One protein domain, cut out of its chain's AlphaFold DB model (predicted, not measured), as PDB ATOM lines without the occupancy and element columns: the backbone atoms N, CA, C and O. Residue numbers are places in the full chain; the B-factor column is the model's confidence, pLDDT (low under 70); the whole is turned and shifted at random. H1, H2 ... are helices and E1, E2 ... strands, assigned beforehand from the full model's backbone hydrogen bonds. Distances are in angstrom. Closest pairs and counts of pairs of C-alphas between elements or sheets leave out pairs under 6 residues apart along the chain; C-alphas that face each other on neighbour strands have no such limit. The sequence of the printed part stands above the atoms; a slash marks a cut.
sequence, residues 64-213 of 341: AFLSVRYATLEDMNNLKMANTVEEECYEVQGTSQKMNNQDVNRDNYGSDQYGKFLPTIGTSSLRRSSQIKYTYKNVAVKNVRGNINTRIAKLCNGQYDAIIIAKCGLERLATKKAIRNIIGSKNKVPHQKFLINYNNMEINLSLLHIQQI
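AT A GLANCE: This is residues 64 to 213 of the 341 residues of the protein "Hydroxymethylbilane synthase" of Plasmodium fragile (UniProt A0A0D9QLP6). A twisted five-stranded sheet forms the core, with H3 over one face and H2 over the opposite face, while H4 and H5 pack on the sheet by its strands E1 and E7; the small hairpin of E5 and E6 packs on H3, and the long unnamed stretch 78 to 119 arches past one end of the strands. The printed part has 150 residues, with five named helices and seven named strands, which follow each other along the chain in the order E1 H1 E2 H2 E3 H3 E4 H4 H5 E5 E6 E7. The mixed sheet runs E3 E2 E4 E1 E7. The class is mixed, helices and strands, with 67 residues, under half, in named elements; the whole is compact, with a radius of gyration of the C-alphas of 15.0 A and spans of 43 by 32 by 29 A.

HOW THE PARTS SIT: E1, residues 64 to 67, is an inner strand. It is antiparallel to edge strand E7, residues 209 to 212, with N 65 and O 211 2.9 A apart, and to E4, residues 162 to 166, with N 66 and O 163 3.0 A apart. H1, residues 73 to 77, only grazes the sheet. E2, residues 120 to 122, is parallel to E4, with N 122 and O 162 2.8 A apart, and to edge strand E3, residues 140 to 142, with N 121 and O 140 2.8 A apart. H2, residues 126 to 135, is on the sheet at a height of 8.6 A; E2, H2 and E3 form a strand-helix-strand unit, two parallel neighbour strands joined through a helix, with a right-handed crossover. H3, residues 148 to 156, is on the opposite face at a height of 9.1 A, and runs along E4 at 11 degrees on the local plane; E3, H3 and E4 form a split unit, with E2 between its strands, also right-handed. H4, residues 167 to 173, and H5, residues 176 to 184, only just touch, only at the corner, with 3 pairs of C-alphas within 8 A; the closest are Glu 171 and Ile 179, 6.3 A. The closest C-alphas of H5 and E7 are Ile 183 and Ile 210, 5.6 A. E5, residues 195 to 198, and E6, residues 201 to 204, form an antiparallel hairpin, with N 196 and O 203 2.9 A apart; the closest C-alphas of H3 and E5 are Asn 149 and Tyr 198, 6.1 A. Every O i to N i+4 pair is within hydrogen-bond range in H1, H3, H4 and H5, and 5 of 6 in H2.

IN THESE COORDINATES: E1 begins at C-alpha 64 (273.768, 276.422, 319.845). H2 is 14.3 A long, E4 13.6 A, H3 12.5 A and H5 12.0 A. E7 ends at C-alpha 212 (276.240, 278.024, 323.403).

THE WHOLE: The C-alphas farthest apart, of Gly 94 and Tyr 134, are 44.0 A apart. The printed part has no cut. The link from H1 to E2, 42 residues, is long. The mean pLDDT of the printed part is 78.7; residues 83 to 116 and 185 to 192 are under 70.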
ATOM      1  N   ALA A  64     273.513 277.549 318.963       98.06
ATOM      2  CA  ALA A  64     273.768 276.422 319.845       98.06
ATOM      3  C   ALA A  64     274.222 275.215 319.021       98.06
ATOM      4  O   ALA A  64     273.606 274.886 318.004       98.06
ATOM      5  N   PHE A  65     275.294 274.583 319.481       98.12
ATOM      6  CA  PHE A  65     275.764 273.277 319.039       98.12
ATOM      7  C   PHE A  65     275.083 272.210 319.893       98.12
ATOM      8  O   PHE A  65     275.055 272.347 321.117       98.12
ATOM      9  N   LEU A  66     274.507 271.198 319.248       97.00
ATOM     10  CA  LEU A  66     273.894 270.045 319.900       97.00
ATOM     11  C   LEU A  66     274.569 268.787 319.364       97.00
ATOM     12  O   LEU A  66     274.640 268.618 318.146       97.00
ATOM     13  N   SER A  67     275.025 267.909 320.249       95.31
ATOM     14  CA  SER A  67     275.616 266.623 319.883       95.31
ATOM     15  C   SER A  67     275.288 265.559 320.921       95.31
ATOM     16  O   SER A  67     275.079 265.857 322.092       95.31
ATOM     17  N   VAL A  68     275.260 264.309 320.475       88.88
ATOM     18  CA  VAL A  68     275.204 263.133 321.351       88.88
ATOM     19  C   VAL A  68     276.603 262.766 321.860       88.88
ATOM     20  O   VAL A  68     276.748 262.280 322.971       88.88
ATOM     21  N   ARG A  69     277.642 262.984 321.043       88.81
ATOM     22  CA  ARG A  69     278.972 262.371 321.225       88.81
ATOM     23  C   ARG A  69     280.049 263.348 321.676       88.81
ATOM     24  O   ARG A  69     281.049 262.934 322.254       88.81
ATOM     25  N   TYR A  70     279.880 264.627 321.369       92.81
ATOM     26  CA  TYR A  70     280.898 265.648 321.580       92.81
ATOM     27  C   TYR A  70     280.361 266.725 322.513       92.81
ATOM     28  O   TYR A  70     279.266 267.239 322.301       92.81
ATOM     29  N   ALA A  71     281.132 267.102 323.531       92.19
ATOM     30  CA  ALA A  71     280.704 268.136 324.471       92.19
ATOM     31  C   ALA A  71     280.694 269.533 323.824       92.19
ATOM     32  O   ALA A  71     279.838 270.370 324.124       92.19
ATOM     33  N   THR A  72     281.646 269.785 322.924       95.62
ATOM     34  CA  THR A  72     281.813 271.067 322.245       95.62
ATOM     35  C   THR A  72     282.199 270.895 320.781       95.62
ATOM     36  O   THR A  72     282.669 269.842 320.353       95.62
ATOM     37  N   LEU A  73     282.045 271.972 320.011       95.56
ATOM     38  CA  LEU A  73     282.508 272.030 318.627       95.56
ATOM     39  C   LEU A  73     284.042 271.895 318.513       95.56
ATOM     40  O   LEU A  73     284.540 271.335 317.541       95.56
ATOM     41  N   GLU A  74     284.780 272.363 319.523       96.44
ATOM     42  CA  GLU A  74     286.238 272.203 319.617       96.44
ATOM     43  C   GLU A  74     286.621 270.739 319.862       96.44
ATOM     44  O   GLU A  74     287.464 270.190 319.159       96.44
ATOM     45  N   ASP A  75     285.948 270.079 320.810       95.19
ATOM     46  CA  ASP A  75     286.144 268.652 321.071       95.19
ATOM     47  C   ASP A  75     285.850 267.821 319.811       95.19
ATOM     48  O   ASP A  75     286.626 266.936 319.461       95.19
ATOM     49  N   MET A  76     284.788 268.161 319.070       94.81
ATOM     50  CA  MET A  76     284.458 267.532 317.788       94.81
ATOM     51  C   MET A  76     285.561 267.718 316.738       94.81
ATOM     52  O   MET A  76     285.950 266.749 316.091       94.81
ATOM     53  N   ASN A  77     286.103 268.930 316.590       95.06
ATOM     54  CA  ASN A  77     287.208 269.209 315.667       95.06
ATOM     55  C   ASN A  77     288.508 268.480 316.056       95.06
ATOM     56  O   ASN A  77     289.307 268.118 315.193       95.06
ATOM     57  N   ASN A  78     288.705 268.231 317.349       94.44
ATOM     58  CA  ASN A  78     289.848 267.483 317.872       94.44
ATOM     59  C   ASN A  78     289.571 265.974 317.993       94.44
ATOM     60  O   ASN A  78     290.410 265.244 318.515       94.44
ATOM     61  N   LEU A  79     288.410 265.500 317.518       90.75
ATOM     62  CA  LEU A  79     287.952 264.107 317.610       90.75
ATOM     63  C   LEU A  79     287.928 263.551 319.046       90.75
ATOM     64  O   LEU A  79     288.027 262.345 319.264       90.75
ATOM     65  N   LYS A  80     287.748 264.428 320.035       91.44
ATOM     66  CA  LYS A  80     287.666 264.090 321.452       91.44
ATOM     67  C   LYS A  80     286.210 263.858 321.847       91.44
ATOM     68  O   LYS A  80     285.441 264.803 321.995       91.44
ATOM     69  N   MET A  81     285.813 262.603 322.021       86.19
ATOM     70  CA  MET A  81     284.462 262.284 322.492       86.19
ATOM     71  C   MET A  81     284.269 262.714 323.953       86.19
ATOM     72  O   MET A  81     285.219 262.748 324.739       86.19
ATOM     73  N   ALA A  82     283.037 263.070 324.310       80.00
ATOM     74  CA  ALA A  82     282.667 263.268 325.703       80.00
ATOM     75  C   ALA A  82     282.750 261.930 326.456       80.00
ATOM     76  O   ALA A  82     282.473 260.877 325.881       80.00
ATOM     77  N   ASN A  83     283.123 261.975 327.739       65.88
ATOM     78  CA  ASN A  83     283.068 260.791 328.593       65.88
ATOM     79  C   ASN A  83     281.624 260.285 328.614       65.88
ATOM     80  O   ASN A  83     280.707 261.063 328.892       65.88
ATOM     81  N   THR A  84     281.438 259.005 328.296       52.22
ATOM     82  CA  THR A  84     280.139 258.339 328.324       52.22
ATOM     83  C   THR A  84     279.528 258.538 329.704       52.22
ATOM     84  O   THR A  84     280.140 258.187 330.712       52.22
ATOM     85  N   VAL A  85     278.329 259.113 329.763       44.38
ATOM     86  CA  VAL A  85     277.470 258.862 330.916       44.38
ATOM     87  C   VAL A  85     277.018 257.413 330.749       44.38
ATOM     88  O   VAL A  85     276.340 257.099 329.771       44.38
ATOM     89  N   GLU A  86     277.479 256.523 331.622       36.69
ATOM     90  CA  GLU A  86     276.976 255.152 331.688       36.69
ATOM     91  C   GLU A  86     275.475 255.169 332.052       36.69
ATOM     92  O   GLU A  86     275.079 255.783 333.039       36.69
ATOM     93  N   GLU A  87     274.694 254.517 331.180       42.50
ATOM     94  CA  GLU A  87     273.396 253.834 331.365       42.50
ATOM     95  C   GLU A  87     272.116 254.607 331.770       42.50
ATOM     96  O   GLU A  87     271.961 255.119 332.871       42.50
ATOM     97  N   GLU A  88     271.145 254.659 330.843       33.22
ATOM     98  CA  GLU A  88     269.905 253.844 330.807       33.22
ATOM     99  C   GLU A  88     269.010 254.388 329.670       33.22
ATOM    100  O   GLU A  88     268.469 255.497 329.731       33.22
ATOM    101  N   CYS A  89     268.863 253.620 328.584       32.19
ATOM    102  CA  CYS A  89     267.830 253.886 327.582       32.19
ATOM    103  C   CYS A  89     266.469 253.572 328.218       32.19
ATOM    104  O   CYS A  89     266.171 252.406 328.455       32.19
ATOM    105  N   TYR A  90     265.643 254.583 328.489       36.12
ATOM    106  CA  TYR A  90     264.276 254.348 328.955       36.12
ATOM    107  C   TYR A  90     263.363 253.990 327.780       36.12
ATOM    108  O   TYR A  90     263.303 254.711 326.783       36.12
ATOM    109  N   GLU A  91     262.649 252.875 327.935       33.41
ATOM    110  CA  GLU A  91     261.564 252.431 327.066       33.41
ATOM    111  C   GLU A  91     260.472 253.500 326.963       33.41
ATOM    112  O   GLU A  91     259.948 253.978 327.970       33.41
ATOM    113  N   VAL A  92     260.069 253.828 325.737       35.84
ATOM    114  CA  VAL A  92     258.792 254.495 325.477       35.84
ATOM    115  C   VAL A  92     258.036 253.619 324.484       35.84
ATOM    116  O   VAL A  92     258.425 253.503 323.327       35.84
ATOM    117  N   GLN A  93     256.990 252.948 324.976       34.84
ATOM    118  CA  GLN A  93     255.953 252.267 324.187       34.84
ATOM    119  C   GLN A  93     256.465 251.408 323.010       34.84
ATOM    120  O   GLN A  93     256.161 251.659 321.847       34.84
ATOM    121  N   GLY A  94     257.213 250.345 323.317       34.09
ATOM    122  CA  GLY A  94     257.357 249.192 322.418       34.09
ATOM    123  C   GLY A  94     258.271 249.351 321.199       34.09
ATOM    124  O   GLY A  94     258.347 248.423 320.398       34.09
ATOM    125  N   THR A  95     259.007 250.457 321.048       30.44
ATOM    126  CA  THR A  95     260.114 250.530 320.077       30.44
ATOM    127  C   THR A  95     261.433 250.866 320.773       30.44
ATOM    128  O   THR A  95     261.697 251.995 321.177       30.44
ATOM    129  N   SER A  96     262.286 249.852 320.940       32.72
ATOM    130  CA  SER A  96     263.646 250.010 321.454       32.72
ATOM    131  C   SER A  96     264.534 250.672 320.395       32.72
ATOM    132  O   SER A  96     264.942 250.021 319.437       32.72
ATOM    133  N   GLN A  97     264.899 251.942 320.571       39.59
ATOM    134  CA  GLN A  97     266.104 252.481 319.937       39.59
ATOM    135  C   GLN A  97     267.255 252.406 320.939       39.59
ATOM    136  O   GLN A  97     267.422 253.273 321.793       39.59
ATOM    137  N   LYS A  98     268.062 251.347 320.833       34.69
ATOM    138  CA  LYS A  98     269.391 251.318 321.449       34.69
ATOM    139  C   LYS A  98     270.253 252.360 320.742       34.69
ATOM    140  O   LYS A  98     270.619 252.168 319.587       34.69
ATOM    141  N   MET A  99     270.629 253.433 321.430       40.59
ATOM    142  CA  MET A  99     271.773 254.242 321.008       40.59
ATOM    143  C   MET A  99     273.055 253.534 321.458       40.59
ATOM    144  O   MET A  99     273.710 253.942 322.411       40.59
ATOM    145  N   ASN A 100     273.393 252.430 320.788       35.19
ATOM    146  CA  ASN A 100     274.696 251.794 320.947       35.19
ATOM    147  C   ASN A 100     275.737 252.552 320.114       35.19
ATOM    148  O   ASN A 100     275.522 252.827 318.936       35.19
ATOM    149  N   ASN A 101     276.910 252.808 320.704       39.41
ATOM    150  CA  ASN A 101     278.073 253.435 320.052       39.41
ATOM    151  C   ASN A 101     278.586 252.690 318.794       39.41
ATOM    152  O   ASN A 101     279.500 253.186 318.134       39.41
ATOM    153  N   GLN A 102     278.050 251.506 318.477       37.44
ATOM    154  CA  GLN A 102     278.561 250.606 317.440       37.44
ATOM    155  C   GLN A 102     277.629 250.421 316.227       37.44
ATOM    156  O   GLN A 102     278.127 250.033 315.174       37.44
ATOM    157  N   ASP A 103     276.347 250.803 316.307       37.03
ATOM    158  CA  ASP A 103     275.345 250.544 315.252       37.03
ATOM    159  C   ASP A 103     274.898 251.826 314.527       37.03
ATOM    160  O   ASP A 103     273.710 252.084 314.334       37.03
ATOM    161  N   VAL A 104     275.853 252.673 314.127       44.16
ATOM    162  CA  VAL A 104     275.561 253.855 313.299       44.16
ATOM    163  C   VAL A 104     275.919 253.536 311.853       44.16
ATOM    164  O   VAL A 104     277.084 253.297 311.530       44.16
ATOM    165  N   ASN A 105     274.904 253.516 310.989       41.38
ATOM    166  CA  ASN A 105     275.047 253.253 309.563       41.38
ATOM    167  C   ASN A 105     276.105 254.197 308.941       41.38
ATOM    168  O   ASN A 105     275.948 255.421 308.958       41.38
ATOM    169  N   ARG A 106     277.214 253.627 308.446       47.97
ATOM    170  CA  ARG A 106     278.447 254.352 308.068       47.97
ATOM    171  C   ARG A 106     278.366 255.077 306.719       47.97
ATOM    172  O   ARG A 106     279.306 255.781 306.358       47.97
ATOM    173  N   ASP A 107     277.239 254.987 306.025       44.69
ATOM    174  CA  ASP A 107     277.048 255.570 304.690       44.69
ATOM    175  C   ASP A 107     276.949 257.111 304.691       44.69
ATOM    176  O   ASP A 107     277.025 257.756 303.647       44.69
ATOM    177  N   ASN A 108     276.810 257.738 305.868       45.25
ATOM    178  CA  ASN A 108     276.524 259.169 306.008       45.25
ATOM    179  C   ASN A 108     277.675 260.028 306.535       45.25
ATOM    180  O   ASN A 108     277.446 261.188 306.890       45.25
ATOM    181  N   TYR A 109     278.920 259.567 306.496       53.72
ATOM    182  CA  TYR A 109     280.051 260.378 306.953       53.72
ATOM    183  C   TYR A 109     280.657 261.242 305.845       53.72
ATOM    184  O   TYR A 109     280.418 261.025 304.658       53.72
ATOM    185  N   GLY A 110     281.299 262.347 306.222       53.16
ATOM    186  CA  GLY A 110     282.131 263.109 305.293       53.16
ATOM    187  C   GLY A 110     283.528 262.502 305.274       53.16
ATOM    188  O   GLY A 110     283.987 262.020 306.306       53.16
ATOM    189  N   SER A 111     284.200 262.526 304.132       51.94
ATOM    190  CA  SER A 111     285.619 262.188 304.030       51.94
ATOM    191  C   SER A 111     286.426 263.453 303.753       51.94
ATOM    192  O   SER A 111     285.957 264.341 303.036       51.94
ATOM    193  N   ASP A 112     287.630 263.552 304.310       57.97
ATOM    194  CA  ASP A 112     288.608 264.519 303.816       57.97
ATOM    195  C   ASP A 112     289.170 264.087 302.445       57.97
ATOM    196  O   ASP A 112     288.817 263.038 301.899       57.97
ATOM    197  N   GLN A 113     290.063 264.905 301.882       52.25
ATOM    198  CA  GLN A 113     290.726 264.638 300.599       52.25
ATOM    199  C   GLN A 113     291.645 263.396 300.605       52.25
ATOM    200  O   GLN A 113     292.151 263.014 299.554       52.25
ATOM    201  N   TYR A 114     291.851 262.767 301.766       53.06
ATOM    202  CA  TYR A 114     292.668 261.569 301.972       53.06
ATOM    203  C   TYR A 114     291.829 260.344 302.382       53.06
ATOM    204  O   TYR A 114     292.388 259.306 302.731       53.06
ATOM    205  N   GLY A 115     290.494 260.441 302.353       60.31
ATOM    206  CA  GLY A 115     289.592 259.347 302.725       60.31
ATOM    207  C   GLY A 115     289.405 259.160 304.235       60.31
ATOM    208  O   GLY A 115     288.782 258.186 304.657       60.31
ATOM    209  N   LYS A 116     289.903 260.081 305.071       67.81
ATOM    210  CA  LYS A 116     289.709 260.038 306.523       67.81
ATOM    211  C   LYS A 116     288.299 260.494 306.873       67.81
ATOM    212  O   LYS A 116     287.826 261.533 306.419       67.81
ATOM    213  N   PHE A 117     287.652 259.724 307.734       78.00
ATOM    214  CA  PHE A 117     286.348 260.045 308.294       78.00
ATOM    215  C   PHE A 117     286.373 261.382 309.045       78.00
ATOM    216  O   PHE A 117     287.174 261.573 309.965       78.00
ATOM    217  N   LEU A 118     285.451 262.276 308.691       87.00
ATOM    218  CA  LEU A 118     285.188 263.526 309.392       87.00
ATOM    219  C   LEU A 118     283.798 263.484 310.042       87.00
ATOM    220  O   LEU A 118     282.814 263.158 309.363       87.00
ATOM    221  N   PRO A 119     283.682 263.868 311.326       92.94
ATOM    222  CA  PRO A 119     282.397 263.946 311.994       92.94
ATOM    223  C   PRO A 119     281.540 265.047 311.351       92.94
ATOM    224  O   PRO A 119     282.041 266.066 310.862       92.94
ATOM    225  N   THR A 120     280.231 264.828 311.323       95.12
ATOM    226  CA  THR A 120     279.293 265.587 310.490       95.12
ATOM    227  C   THR A 120     278.427 266.551 311.292       95.12
ATOM    228  O   THR A 120     277.804 266.194 312.291       95.12
ATOM    229  N   ILE A 121     278.342 267.794 310.819       97.62
ATOM    230  CA  ILE A 121     277.497 268.846 311.377       97.62
ATOM    231  C   ILE A 121     276.329 269.122 310.430       97.62
ATOM    232  O   ILE A 121     276.522 269.561 309.295       97.62
ATOM    233  N   GLY A 122     275.107 268.939 310.919       97.00
ATOM    234  CA  GLY A 122     273.877 269.280 310.218       97.00
ATOM    235  C   GLY A 122     273.569 270.780 310.264       97.00
ATOM    236  O   GLY A 122     273.178 271.324 311.301       97.00
ATOM    237  N   THR A 123     273.675 271.464 309.122       96.06
ATOM    238  CA  THR A 123     273.142 272.820 308.902       96.06
ATOM    239  C   THR A 123     272.970 273.099 307.408       96.06
ATOM    240  O   THR A 123     273.851 272.800 306.614       96.06
ATOM    241  N   SER A 124     271.857 273.735 307.025       93.25
ATOM    242  CA  SER A 124     271.621 274.224 305.647       93.25
ATOM    243  C   SER A 124     271.796 275.736 305.488       93.25
ATOM    244  O   SER A 124     271.456 276.309 304.458       93.25
ATOM    245  N   SER A 125     272.281 276.412 306.530       94.69
ATOM    246  CA  SER A 125     272.589 277.840 306.479       94.69
ATOM    247  C   SER A 125     274.008 278.042 305.960       94.69
ATOM    248  O   SER A 125     274.945 277.687 306.682       94.69
ATOM    249  N   LEU A 126     274.161 278.680 304.789       95.38
ATOM    250  CA  LEU A 126     275.478 279.045 304.257       95.38
ATOM    251  C   LEU A 126     276.278 279.904 305.240       95.38
ATOM    252  O   LEU A 126     277.457 279.651 305.449       95.38
ATOM    253  N   ARG A 127     275.618 280.828 305.951       97.44
ATOM    254  CA  ARG A 127     276.216 281.600 307.057       97.44
ATOM    255  C   ARG A 127     276.878 280.716 308.117       97.44
ATOM    256  O   ARG A 127     277.936 281.071 308.628       97.44
ATOM    257  N   ARG A 128     276.222 279.632 308.542       98.00
ATOM    258  CA  ARG A 128     276.790 278.727 309.555       98.00
ATOM    259  C   ARG A 128     277.883 277.874 308.938       98.00
ATOM    260  O   ARG A 128     278.958 277.790 309.515       98.00
ATOM    261  N   SER A 129     277.617 277.262 307.785       97.31
ATOM    262  CA  SER A 129     278.557 276.335 307.159       97.31
ATOM    263  C   SER A 129     279.878 277.009 306.810       97.31
ATOM    264  O   SER A 129     280.921 276.447 307.121       97.31
ATOM    265  N   SER A 130     279.854 278.210 306.227       97.88
ATOM    266  CA  SER A 130     281.071 278.940 305.862       97.88
ATOM    267  C   SER A 130     281.895 279.332 307.089       97.88
ATOM    268  O   SER A 130     283.105 279.137 307.106       97.88
ATOM    269  N   GLN A 131     281.250 279.805 308.160       98.50
ATOM    270  CA  GLN A 131     281.936 280.174 309.402       98.50
ATOM    271  C   GLN A 131     282.500 278.968 310.157       98.50
ATOM    272  O   GLN A 131     283.592 279.059 310.710       98.50
ATOM    273  N   ILE A 132     281.792 277.833 310.153       97.75
ATOM    274  CA  ILE A 132     282.315 276.576 310.703       97.75
ATOM    275  C   ILE A 132     283.545 276.151 309.911       97.75
ATOM    276  O   ILE A 132     284.589 275.964 310.515       97.75
ATOM    277  N   LYS A 133     283.447 276.064 308.578       96.50
ATOM    278  CA  LYS A 133     284.565 275.661 307.710       96.50
ATOM    279  C   LYS A 133     285.757 276.611 307.806       96.50
ATOM    280  O   LYS A 133     286.893 276.184 307.631       96.50
ATOM    281  N   TYR A 134     285.517 277.887 308.103       97.31
ATOM    282  CA  TYR A 134     286.578 278.860 308.339       97.31
ATOM    283  C   TYR A 134     287.393 278.548 309.594       97.31
ATOM    284  O   TYR A 134     288.619 278.605 309.544       97.31
ATOM    285  N   THR A 135     286.739 278.175 310.696       96.00
ATOM    286  CA  THR A 135     287.407 277.948 311.990       96.00
ATOM    287  C   THR A 135     287.803 276.490 312.237       96.00
ATOM    288  O   THR A 135     288.865 276.242 312.796       96.00
ATOM    289  N   TYR A 136     286.985 275.529 311.816       95.81
ATOM    290  CA  TYR A 136     287.117 274.107 312.125       95.81
ATOM    291  C   TYR A 136     287.353 273.321 310.836       95.81
ATOM    292  O   TYR A 136     286.474 273.241 309.977       95.81
ATOM    293  N   LYS A 137     288.561 272.770 310.684       92.25
ATOM    294  CA  LYS A 137     289.009 272.102 309.450       92.25
ATOM    295  C   LYS A 137     288.791 270.588 309.462       92.25
ATOM    296  O   LYS A 137     288.744 269.983 308.400       92.25
ATOM    297  N   ASN A 138     288.575 270.001 310.638       93.75
ATOM    298  CA  ASN A 138     288.401 268.557 310.815       93.75
ATOM    299  C   ASN A 138     286.927 268.166 311.015       93.75
ATOM    300  O   ASN A 138     286.621 267.222 311.740       93.75
ATOM    301  N   VAL A 139     285.997 268.907 310.410       94.19
ATOM    302  CA  VAL A 139     284.559 268.619 310.471       94.19
ATOM    303  C   VAL A 139     283.944 268.722 309.082       94.19
ATOM    304  O   VAL A 139     284.285 269.607 308.295       94.19
ATOM    305  N   ALA A 140     282.996 267.843 308.781       94.19
ATOM    306  CA  ALA A 140     282.195 267.919 307.568       94.19
ATOM    307  C   ALA A 140     280.863 268.618 307.861       94.19
ATOM    308  O   ALA A 140     280.259 268.416 308.910       94.19
ATOM    309  N   VAL A 141     280.359 269.423 306.923       94.88
ATOM    310  CA  VAL A 141     279.039 270.062 307.048       94.88
ATOM    311  C   VAL A 141     278.082 269.449 306.038       94.88
ATOM    312  O   VAL A 141     278.364 269.458 304.840       94.88
ATOM    313  N   LYS A 142     276.940 268.949 306.516       93.88
ATOM    314  CA  LYS A 142     275.882 268.356 305.693       93.88
ATOM    315  C   LYS A 142     274.571 269.123 305.856       93.88
ATOM    316  O   LYS A 142     274.262 269.666 306.917       93.88
ATOM    317  N   ASN A 143     273.787 269.165 304.784       92.38
ATOM    318  CA  ASN A 143     272.487 269.825 304.783       92.38
ATOM    319  C   ASN A 143     271.514 269.112 305.724       92.38
ATOM    320  O   ASN A 143     271.450 267.889 305.713       92.38
ATOM    321  N   VAL A 144     270.719 269.875 306.482       90.88
ATOM    322  CA  VAL A 144     269.624 269.349 307.310       90.88
ATOM    323  C   VAL A 144     268.381 270.228 307.165       90.88
ATOM    324  O   VAL A 144     268.432 271.455 307.316       90.88
ATOM    325  N   ARG A 145     267.245 269.585 306.885       88.06
ATOM    326  CA  ARG A 145     265.924 270.207 306.691       88.06
ATOM    327  C   ARG A 145     264.923 269.757 307.758       88.06
ATOM    328  O   ARG A 145     265.119 268.713 308.383       88.06
ATOM    329  N   GLY A 146     263.858 270.541 307.911       86.88
ATOM    330  CA  GLY A 146     262.806 270.372 308.918       86.88
ATOM    331  C   GLY A 146     262.820 271.475 309.978       86.88
ATOM    332  O   GLY A 146     263.746 272.301 310.020       86.88
ATOM    333  N   ASN A 147     261.793 271.486 310.826       88.69
ATOM    334  CA  ASN A 147     261.711 272.364 311.994       88.69
ATOM    335  C   ASN A 147     262.716 271.930 313.088       88.69
ATOM    336  O   ASN A 147     263.534 271.032 312.877       88.69
ATOM    337  N   ILE A 148     262.717 272.601 314.244       91.25
ATOM    338  CA  ILE A 148     263.681 272.310 315.321       91.25
ATOM    339  C   ILE A 148     263.543 270.861 315.811       91.25
ATOM    340  O   ILE A 148     264.556 270.168 315.900       91.25
ATOM    341  N   ASN A 149     262.318 270.384 316.043       90.12
ATOM    342  CA  ASN A 149     262.057 269.035 316.552       90.12
ATOM    343  C   ASN A 149     262.527 267.979 315.547       90.12
ATOM    344  O   ASN A 149     263.269 267.076 315.921       90.12
ATOM    345  N   THR A 150     262.214 268.147 314.255       90.31
ATOM    346  CA  THR A 150     262.690 267.250 313.189       90.31
ATOM    347  C   THR A 150     264.215 267.190 313.137       90.31
ATOM    348  O   THR A 150     264.791 266.121 312.961       90.31
ATOM    349  N   ARG A 151     264.899 268.333 313.276       93.94
ATOM    350  CA  ARG A 151     266.371 268.376 313.247       93.94
ATOM    351  C   ARG A 151     266.980 267.657 314.449       93.94
ATOM    352  O   ARG A 151     267.962 266.947 314.269       93.94
ATOM    353  N   ILE A 152     266.399 267.826 315.638       92.75
ATOM    354  CA  ILE A 152     266.846 267.132 316.853       92.75
ATOM    355  C   ILE A 152     266.587 265.626 316.733       92.75
ATOM    356  O   ILE A 152     267.484 264.844 317.016       92.75
ATOM    357  N   ALA A 153     265.433 265.208 316.211       89.75
ATOM    358  CA  ALA A 153     265.152 263.796 315.951       89.75
ATOM    359  C   ALA A 153     266.177 263.174 314.984       89.75
ATOM    360  O   ALA A 153     266.696 262.092 315.237       89.75
ATOM    361  N   LYS A 154     266.540 263.880 313.903       89.81
ATOM    362  CA  LYS A 154     267.594 263.432 312.972       89.81
ATOM    363  C   LYS A 154     268.966 263.298 313.641       89.81
ATOM    364  O   LYS A 154     269.697 262.373 313.303       89.81
ATOM    365  N   LEU A 155     269.303 264.193 314.576       91.81
ATOM    366  CA  LEU A 155     270.511 264.074 315.401       91.81
ATOM    367  C   LEU A 155     270.460 262.809 316.271       91.81
ATOM    368  O   LEU A 155     271.396 262.019 316.237       91.81
ATOM    369  N   CYS A 156     269.374 262.598 317.019       86.94
ATOM    370  CA  CYS A 156     269.216 261.433 317.895       86.94
ATOM    371  C   CYS A 156     269.240 260.106 317.118       86.94
ATOM    372  O   CYS A 156     269.819 259.136 317.587       86.94
ATOM    373  N   ASN A 157     268.710 260.096 315.891       85.12
ATOM    374  CA  ASN A 157     268.750 258.950 314.978       85.12
ATOM    375  C   ASN A 157     270.118 258.737 314.295       85.12
ATOM    376  O   ASN A 157     270.213 257.947 313.358       85.12
ATOM    377  N   GLY A 158     271.166 259.471 314.686       85.06
ATOM    378  CA  GLY A 158     272.523 259.281 314.169       85.06
ATOM    379  C   GLY A 158     272.751 259.761 312.731       85.06
ATOM    380  O   GLY A 158     273.770 259.420 312.139       85.06
ATOM    381  N   GLN A 159     271.850 260.566 312.147       89.44
ATOM    382  CA  GLN A 159     272.058 261.108 310.788       89.44
ATOM    383  C   GLN A 159     273.179 262.157 310.731       89.44
ATOM    384  O   GLN A 159     273.707 262.438 309.657       89.44
ATOM    385  N   TYR A 160     273.506 262.759 311.877       93.81
ATOM    386  CA  TYR A 160     274.599 263.709 312.047       93.81
ATOM    387  C   TYR A 160     275.249 263.471 313.410       93.81
ATOM    388  O   TYR A 160     274.557 263.109 314.358       93.81
ATOM    389  N   ASP A 161     276.542 263.752 313.546       94.69
ATOM    390  CA  ASP A 161     277.205 263.735 314.858       94.69
ATOM    391  C   ASP A 161     276.843 264.972 315.695       94.69
ATOM    392  O   ASP A 161     276.865 264.940 316.928       94.69
ATOM    393  N   ALA A 162     276.509 266.077 315.024       97.62
ATOM    394  CA  ALA A 162     276.026 267.295 315.649       97.62
ATOM    395  C   ALA A 162     275.088 268.086 314.729       97.62
ATOM    396  O   ALA A 162     275.113 267.943 313.510       97.62
ATOM    397  N   ILE A 163     274.300 268.996 315.296       98.12
ATOM    398  CA  ILE A 163     273.558 270.018 314.542       98.12
ATOM    399  C   ILE A 163     273.816 271.403 315.130       98.12
ATOM    400  O   ILE A 163     274.127 271.547 316.314       98.12
ATOM    401  N   ILE A 164     273.632 272.441 314.311       98.12
ATOM    402  CA  ILE A 164     273.651 273.829 314.789       98.12
ATOM    403  C   ILE A 164     272.298 274.492 314.555       98.12
ATOM    404  O   ILE A 164     271.819 274.612 313.422       98.12
ATOM    405  N   ILE A 165     271.705 274.995 315.638       97.12
ATOM    406  CA  ILE A 165     270.420 275.707 315.643       97.12
ATOM    407  C   ILE A 165     270.544 277.061 316.345       97.12
ATOM    408  O   ILE A 165     271.543 277.357 316.990       97.12
ATOM    409  N   ALA A 166     269.541 277.930 316.191       97.25
ATOM    410  CA  ALA A 166     269.534 279.197 316.920       97.25
ATOM    411  C   ALA A 166     269.173 278.915 318.381       97.25
ATOM    412  O   ALA A 166     268.135 278.298 318.633       97.25
ATOM    413  N   LYS A 167     269.978 279.390 319.337       97.38
ATOM    414  CA  LYS A 167     269.739 279.114 320.760       97.38
ATOM    415  C   LYS A 167     268.390 279.659 321.227       97.38
ATOM    416  O   LYS A 167     267.690 278.976 321.960       97.38
ATOM    417  N   CYS A 168     267.976 280.827 320.732       96.94
ATOM    418  CA  CYS A 168     266.664 281.397 321.050       96.94
ATOM    419  C   CYS A 168     265.493 280.499 320.614       96.94
ATOM    420  O   CYS A 168     264.457 280.493 321.264       96.94
ATOM    421  N   GLY A 169     265.639 279.737 319.522       95.12
ATOM    422  CA  GLY A 169     264.612 278.789 319.084       95.12
ATOM    423  C   GLY A 169     264.498 277.606 320.044       95.12
ATOM    424  O   GLY A 169     263.399 277.221 320.422       95.12
ATOM    425  N   LEU A 170     265.641 277.097 320.502       93.31
ATOM    426  CA  LEU A 170     265.704 276.032 321.497       93.31
ATOM    427  C   LEU A 170     265.155 276.477 322.867       93.31
ATOM    428  O   LEU A 170     264.402 275.747 323.501       93.31
ATOM    429  N   GLU A 171     265.485 277.696 323.305       94.50
ATOM    430  CA  GLU A 171     264.990 278.266 324.566       94.50
ATOM    431  C   GLU A 171     263.476 278.509 324.576       94.50
ATOM    432  O   GLU A 171     262.881 278.473 325.650       94.50
ATOM    433  N   ARG A 172     262.867 278.761 323.408       93.69
ATOM    434  CA  ARG A 172     261.411 278.913 323.248       93.69
ATOM    435  C   ARG A 172     260.675 277.574 323.211       93.69
ATOM    436  O   ARG A 172     259.527 277.529 323.623       93.69
ATOM    437  N   LEU A 173     261.324 276.522 322.710       89.75
ATOM    438  CA  LEU A 173     260.759 275.172 322.662       89.75
ATOM    439  C   LEU A 173     260.754 274.501 324.042       89.75
ATOM    440  O   LEU A 173     259.781 273.855 324.404       89.75
ATOM    441  N   ALA A 174     261.848 274.644 324.793       87.69
ATOM    442  CA  ALA A 174     261.950 274.176 326.170       87.69
ATOM    443  C   ALA A 174     261.699 275.355 327.127       87.69
ATOM    444  O   ALA A 174     260.595 275.875 327.207       87.69
ATOM    445  N   THR A 175     262.730 275.820 327.835       90.06
ATOM    446  CA  THR A 175     262.744 277.112 328.541       90.06
ATOM    447  C   THR A 175     264.184 277.620 328.662       90.06
ATOM    448  O   THR A 175     265.138 276.839 328.628       90.06
ATOM    449  N   LYS A 176     264.387 278.920 328.917       92.62
ATOM    450  CA  LYS A 176     265.731 279.470 329.212       92.62
ATOM    451  C   LYS A 176     266.396 278.802 330.415       92.62
ATOM    452  O   LYS A 176     267.607 278.589 330.411       92.62
ATOM    453  N   LYS A 177     265.610 278.489 331.453       90.12
ATOM    454  CA  LYS A 177     266.095 277.816 332.666       90.12
ATOM    455  C   LYS A 177     266.554 276.394 332.340       90.12
ATOM    456  O   LYS A 177     267.660 276.036 332.726       90.12
ATOM    457  N   ALA A 178     265.759 275.649 331.572       88.12
ATOM    458  CA  ALA A 178     266.101 274.306 331.115       88.12
ATOM    459  C   ALA A 178     267.432 274.279 330.359       88.12
ATOM    460  O   ALA A 178     268.367 273.595 330.762       88.12
ATOM    461  N   ILE A 179     267.553 275.104 329.316       91.19
ATOM    462  CA  ILE A 179     268.758 275.139 328.482       91.19
ATOM    463  C   ILE A 179     269.983 275.596 329.279       91.19
ATOM    464  O   ILE A 179     271.065 275.042 329.107       91.19
ATOM    465  N   ARG A 180     269.832 276.564 330.195       90.81
ATOM    466  CA  ARG A 180     270.927 276.975 331.088       90.81
ATOM    467  C   ARG A 180     271.376 275.837 332.002       90.81
ATOM    468  O   ARG A 180     272.579 275.674 332.177       90.81
ATOM    469  N   ASN A 181     270.436 275.077 332.561       86.69
ATOM    470  CA  ASN A 181     270.752 273.937 333.416       86.69
ATOM    471  C   ASN A 181     271.523 272.875 332.625       86.69
ATOM    472  O   ASN A 181     272.605 272.503 333.057       86.69
ATOM    473  N   ILE A 182     271.050 272.483 331.435       85.31
ATOM    474  CA  ILE A 182     271.749 271.499 330.585       85.31
ATOM    475  C   ILE A 182     273.183 271.958 330.269       85.31
ATOM    476  O   ILE A 182     274.129 271.204 330.474       85.31
ATOM    477  N   ILE A 183     273.365 273.214 329.837       87.50
ATOM    478  CA  ILE A 183     274.698 273.773 329.535       87.50
ATOM    479  C   ILE A 183     275.592 273.805 330.791       87.50
ATOM    480  O   ILE A 183     276.802 273.608 330.705       87.50
ATOM    481  N   GLY A 184     275.014 274.093 331.960       81.56
ATOM    482  CA  GLY A 184     275.742 274.249 333.219       81.56
ATOM    483  C   GLY A 184     276.142 272.937 333.896       81.56
ATOM    484  O   GLY A 184     277.066 272.948 334.708       81.56
ATOM    485  N   SER A 185     275.499 271.814 333.567       69.50
ATOM    486  CA  SER A 185     275.623 270.569 334.335       69.50
ATOM    487  C   SER A 185     276.952 269.807 334.195       69.50
ATOM    488  O   SER A 185     277.080 268.756 334.811       69.50
ATOM    489  N   LYS A 186     277.961 270.308 333.457       61.91
ATOM    490  CA  LYS A 186     279.336 269.743 333.377       61.91
ATOM    491  C   LYS A 186     279.387 268.195 333.408       61.91
ATOM    492  O   LYS A 186     280.067 267.617 334.251       61.91
ATOM    493  N   ASN A 187     278.668 267.537 332.498       54.28
ATOM    494  CA  ASN A 187     278.597 266.070 332.346       54.28
ATOM    495  C   ASN A 187     277.815 265.292 333.422       54.28
ATOM    496  O   ASN A 187     277.879 264.068 333.444       54.28
ATOM    497  N   LYS A 188     277.037 265.952 334.286       57.19
ATOM    498  CA  LYS A 188     275.990 265.287 335.077       57.19
ATOM    499  C   LYS A 188     274.655 265.414 334.352       57.19
ATOM    500  O   LYS A 188     274.295 266.516 333.940       57.19
ATOM    501  N   VAL A 189     273.904 264.325 334.208       58.34
ATOM    502  CA  VAL A 189     272.535 264.410 333.679       58.34
ATOM    503  C   VAL A 189     271.695 265.188 334.701       58.34
ATOM    504  O   VAL A 189     271.664 264.805 335.872       58.34
ATOM    505  N   PRO A 190     271.059 266.311 334.322       60.53
ATOM    506  CA  PRO A 190     270.139 267.008 335.212       60.53
ATOM    507  C   PRO A 190     269.057 266.050 335.729       60.53
ATOM    508  O   PRO A 190     268.457 265.328 334.939       60.53
ATOM    509  N   HIS A 191     268.736 266.096 337.029       60.41
ATOM    510  CA  HIS A 191     267.618 265.315 337.590       60.41
ATOM    511  C   HIS A 191     266.273 265.627 336.909       60.41
ATOM    512  O   HIS A 191     265.369 264.797 336.881       60.41
ATOM    513  N   GLN A 192     266.138 266.833 336.352       66.50
ATOM    514  CA  GLN A 192     264.957 267.253 335.614       66.50
ATOM    515  C   GLN A 192     265.080 266.860 334.137       66.50
ATOM    516  O   GLN A 192     265.958 267.361 333.438       66.50
ATOM    517  N   LYS A 193     264.167 266.004 333.662       72.81
ATOM    518  CA  LYS A 193     264.030 265.673 332.238       72.81
ATOM    519  C   LYS A 193     263.463 266.874 331.472       72.81
ATOM    520  O   LYS A 193     262.574 267.573 331.959       72.81
ATOM    521  N   PHE A 194     263.959 267.089 330.256       79.56
ATOM    522  CA  PHE A 194     263.501 268.150 329.360       79.56
ATOM    523  C   PHE A 194     263.040 267.517 328.055       79.56
ATOM    524  O   PHE A 194     263.857 267.226 327.185       79.56
ATOM    525  N   LEU A 195     261.739 267.264 327.960       80.94
ATOM    526  CA  LEU A 195     261.135 266.496 326.879       80.94
ATOM    527  C   LEU A 195     260.630 267.423 325.772       80.94
ATOM    528  O   LEU A 195     260.078 268.490 326.047       80.94
ATOM    529  N   ILE A 196     260.828 267.015 324.522       81.50
ATOM    530  CA  ILE A 196     260.187 267.618 323.351       81.50
ATOM    531  C   ILE A 196     259.447 266.536 322.565       81.50
ATOM    532  O   ILE A 196     259.925 265.408 322.477       81.50
ATOM    533  N   ASN A 197     258.316 266.895 321.957       78.31
ATOM    534  CA  ASN A 197     257.479 265.948 321.221       78.31
ATOM    535  C   ASN A 197     257.812 265.937 319.724       78.31
ATOM    536  O   ASN A 197     257.919 266.991 319.085       78.31
ATOM    537  N   TYR A 198     257.929 264.743 319.148       78.06
ATOM    538  CA  TYR A 198     258.091 264.522 317.714       78.06
ATOM    539  C   TYR A 198     257.415 263.210 317.302       78.06
ATOM    540  O   TYR A 198     257.825 262.157 317.764       78.06
ATOM    541  N   ASN A 199     256.405 263.255 316.425       76.06
ATOM    542  CA  ASN A 199     255.690 262.069 315.919       76.06
ATOM    543  C   ASN A 199     255.287 261.063 317.020       76.06
ATOM    544  O   ASN A 199     255.553 259.872 316.896       76.06
ATOM    545  N   ASN A 200     254.673 261.549 318.104       75.25
ATOM    546  CA  ASN A 200     254.292 260.762 319.289       75.25
ATOM    547  C   ASN A 200     255.465 260.156 320.090       75.25
ATOM    548  O   ASN A 200     255.232 259.374 321.004       75.25
ATOM    549  N   MET A 201     256.710 260.539 319.795       74.00
ATOM    550  CA  MET A 201     257.890 260.229 320.604       74.00
ATOM    551  C   MET A 201     258.292 261.432 321.460       74.00
ATOM    552  O   MET A 201     258.209 262.582 321.015       74.00
ATOM    553  N   GLU A 202     258.806 261.159 322.657       82.12
ATOM    554  CA  GLU A 202     259.426 262.157 323.527       82.12
ATOM    555  C   GLU A 202     260.953 262.081 323.422       82.12
ATOM    556  O   GLU A 202     261.557 261.026 323.607       82.12
ATOM    557  N   ILE A 203     261.599 263.213 323.147       83.31
ATOM    558  CA  ILE A 203     263.061 263.321 323.101       83.31
ATOM    559  C   ILE A 203     263.534 264.086 324.334       83.31
ATOM    560  O   ILE A 203     263.185 265.254 324.517       83.31
ATOM    561  N   ASN A 204     264.376 263.457 325.156       87.00
ATOM    562  CA  ASN A 204     264.970 264.101 326.325       87.00
ATOM    563  C   ASN A 204     266.234 264.890 325.953       87.00
ATOM    564  O   ASN A 204     267.314 264.325 325.785       87.00
ATOM    565  N   LEU A 205     266.124 266.218 325.904       87.06
ATOM    566  CA  LEU A 205     267.233 267.132 325.610       87.06
ATOM    567  C   LEU A 205     268.379 267.058 326.624       87.06
ATOM    568  O   LEU A 205     269.493 267.465 326.311       87.06
ATOM    569  N   SER A 206     268.123 266.542 327.828       83.38
ATOM    570  CA  SER A 206     269.132 266.380 328.885       83.38
ATOM    571  C   SER A 206     270.198 265.338 328.537       83.38
ATOM    572  O   SER A 206     271.244 265.313 329.175       83.38
ATOM    573  N   LEU A 207     269.919 264.489 327.543       83.88
ATOM    574  CA  LEU A 207     270.845 263.490 327.011       83.88
ATOM    575  C   LEU A 207     271.772 264.064 325.930       83.88
ATOM    576  O   LEU A 207     272.654 263.366 325.443       83.88
ATOM    577  N   LEU A 208     271.567 265.320 325.524       89.56
ATOM    578  CA  LEU A 208     272.393 265.981 324.524       89.56
ATOM    579  C   LEU A 208     273.422 266.885 325.196       89.56
ATOM    580  O   LEU A 208     273.117 267.640 326.122       89.56
ATOM    581  N   HIS A 209     274.625 266.903 324.642       92.12
ATOM    582  CA  HIS A 209     275.579 267.965 324.898       92.12
ATOM    583  C   HIS A 209     275.146 269.221 324.151       92.12
ATOM    584  O   HIS A 209     275.036 269.230 322.923       92.12
ATOM    585  N   ILE A 210     274.903 270.294 324.904       94.38
ATOM    586  CA  ILE A 210     274.498 271.586 324.358       94.38
ATOM    587  C   ILE A 210     275.576 272.609 324.687       94.38
ATOM    588  O   ILE A 210     275.861 272.878 325.852       94.38
ATOM    589  N   GLN A 211     276.132 273.236 323.656       95.81
ATOM    590  CA  GLN A 211     277.077 274.335 323.799       95.81
ATOM    591  C   GLN A 211     276.489 275.608 323.190       95.81
ATOM    592  O   GLN A 211     276.147 275.655 322.008       95.81
ATOM    593  N   GLN A 212     276.431 276.690 323.973       97.12
ATOM    594  CA  GLN A 212     276.240 278.024 323.403       97.12
ATOM    595  C   GLN A 212     277.523 278.443 322.676       97.12
ATOM    596  O   GLN A 212     278.556 278.660 323.307       97.12
ATOM    597  N   ILE A 213     277.446 278.619 321.360       97.06
ATOM    598  CA  ILE A 213     278.603 278.978 320.539       97.06
ATOM    599  C   ILE A 213     278.910 280.465 320.720       97.06
ATOM    600  O   ILE A 213     278.005 281.308 320.741       97.06
TER     601      ILE A 213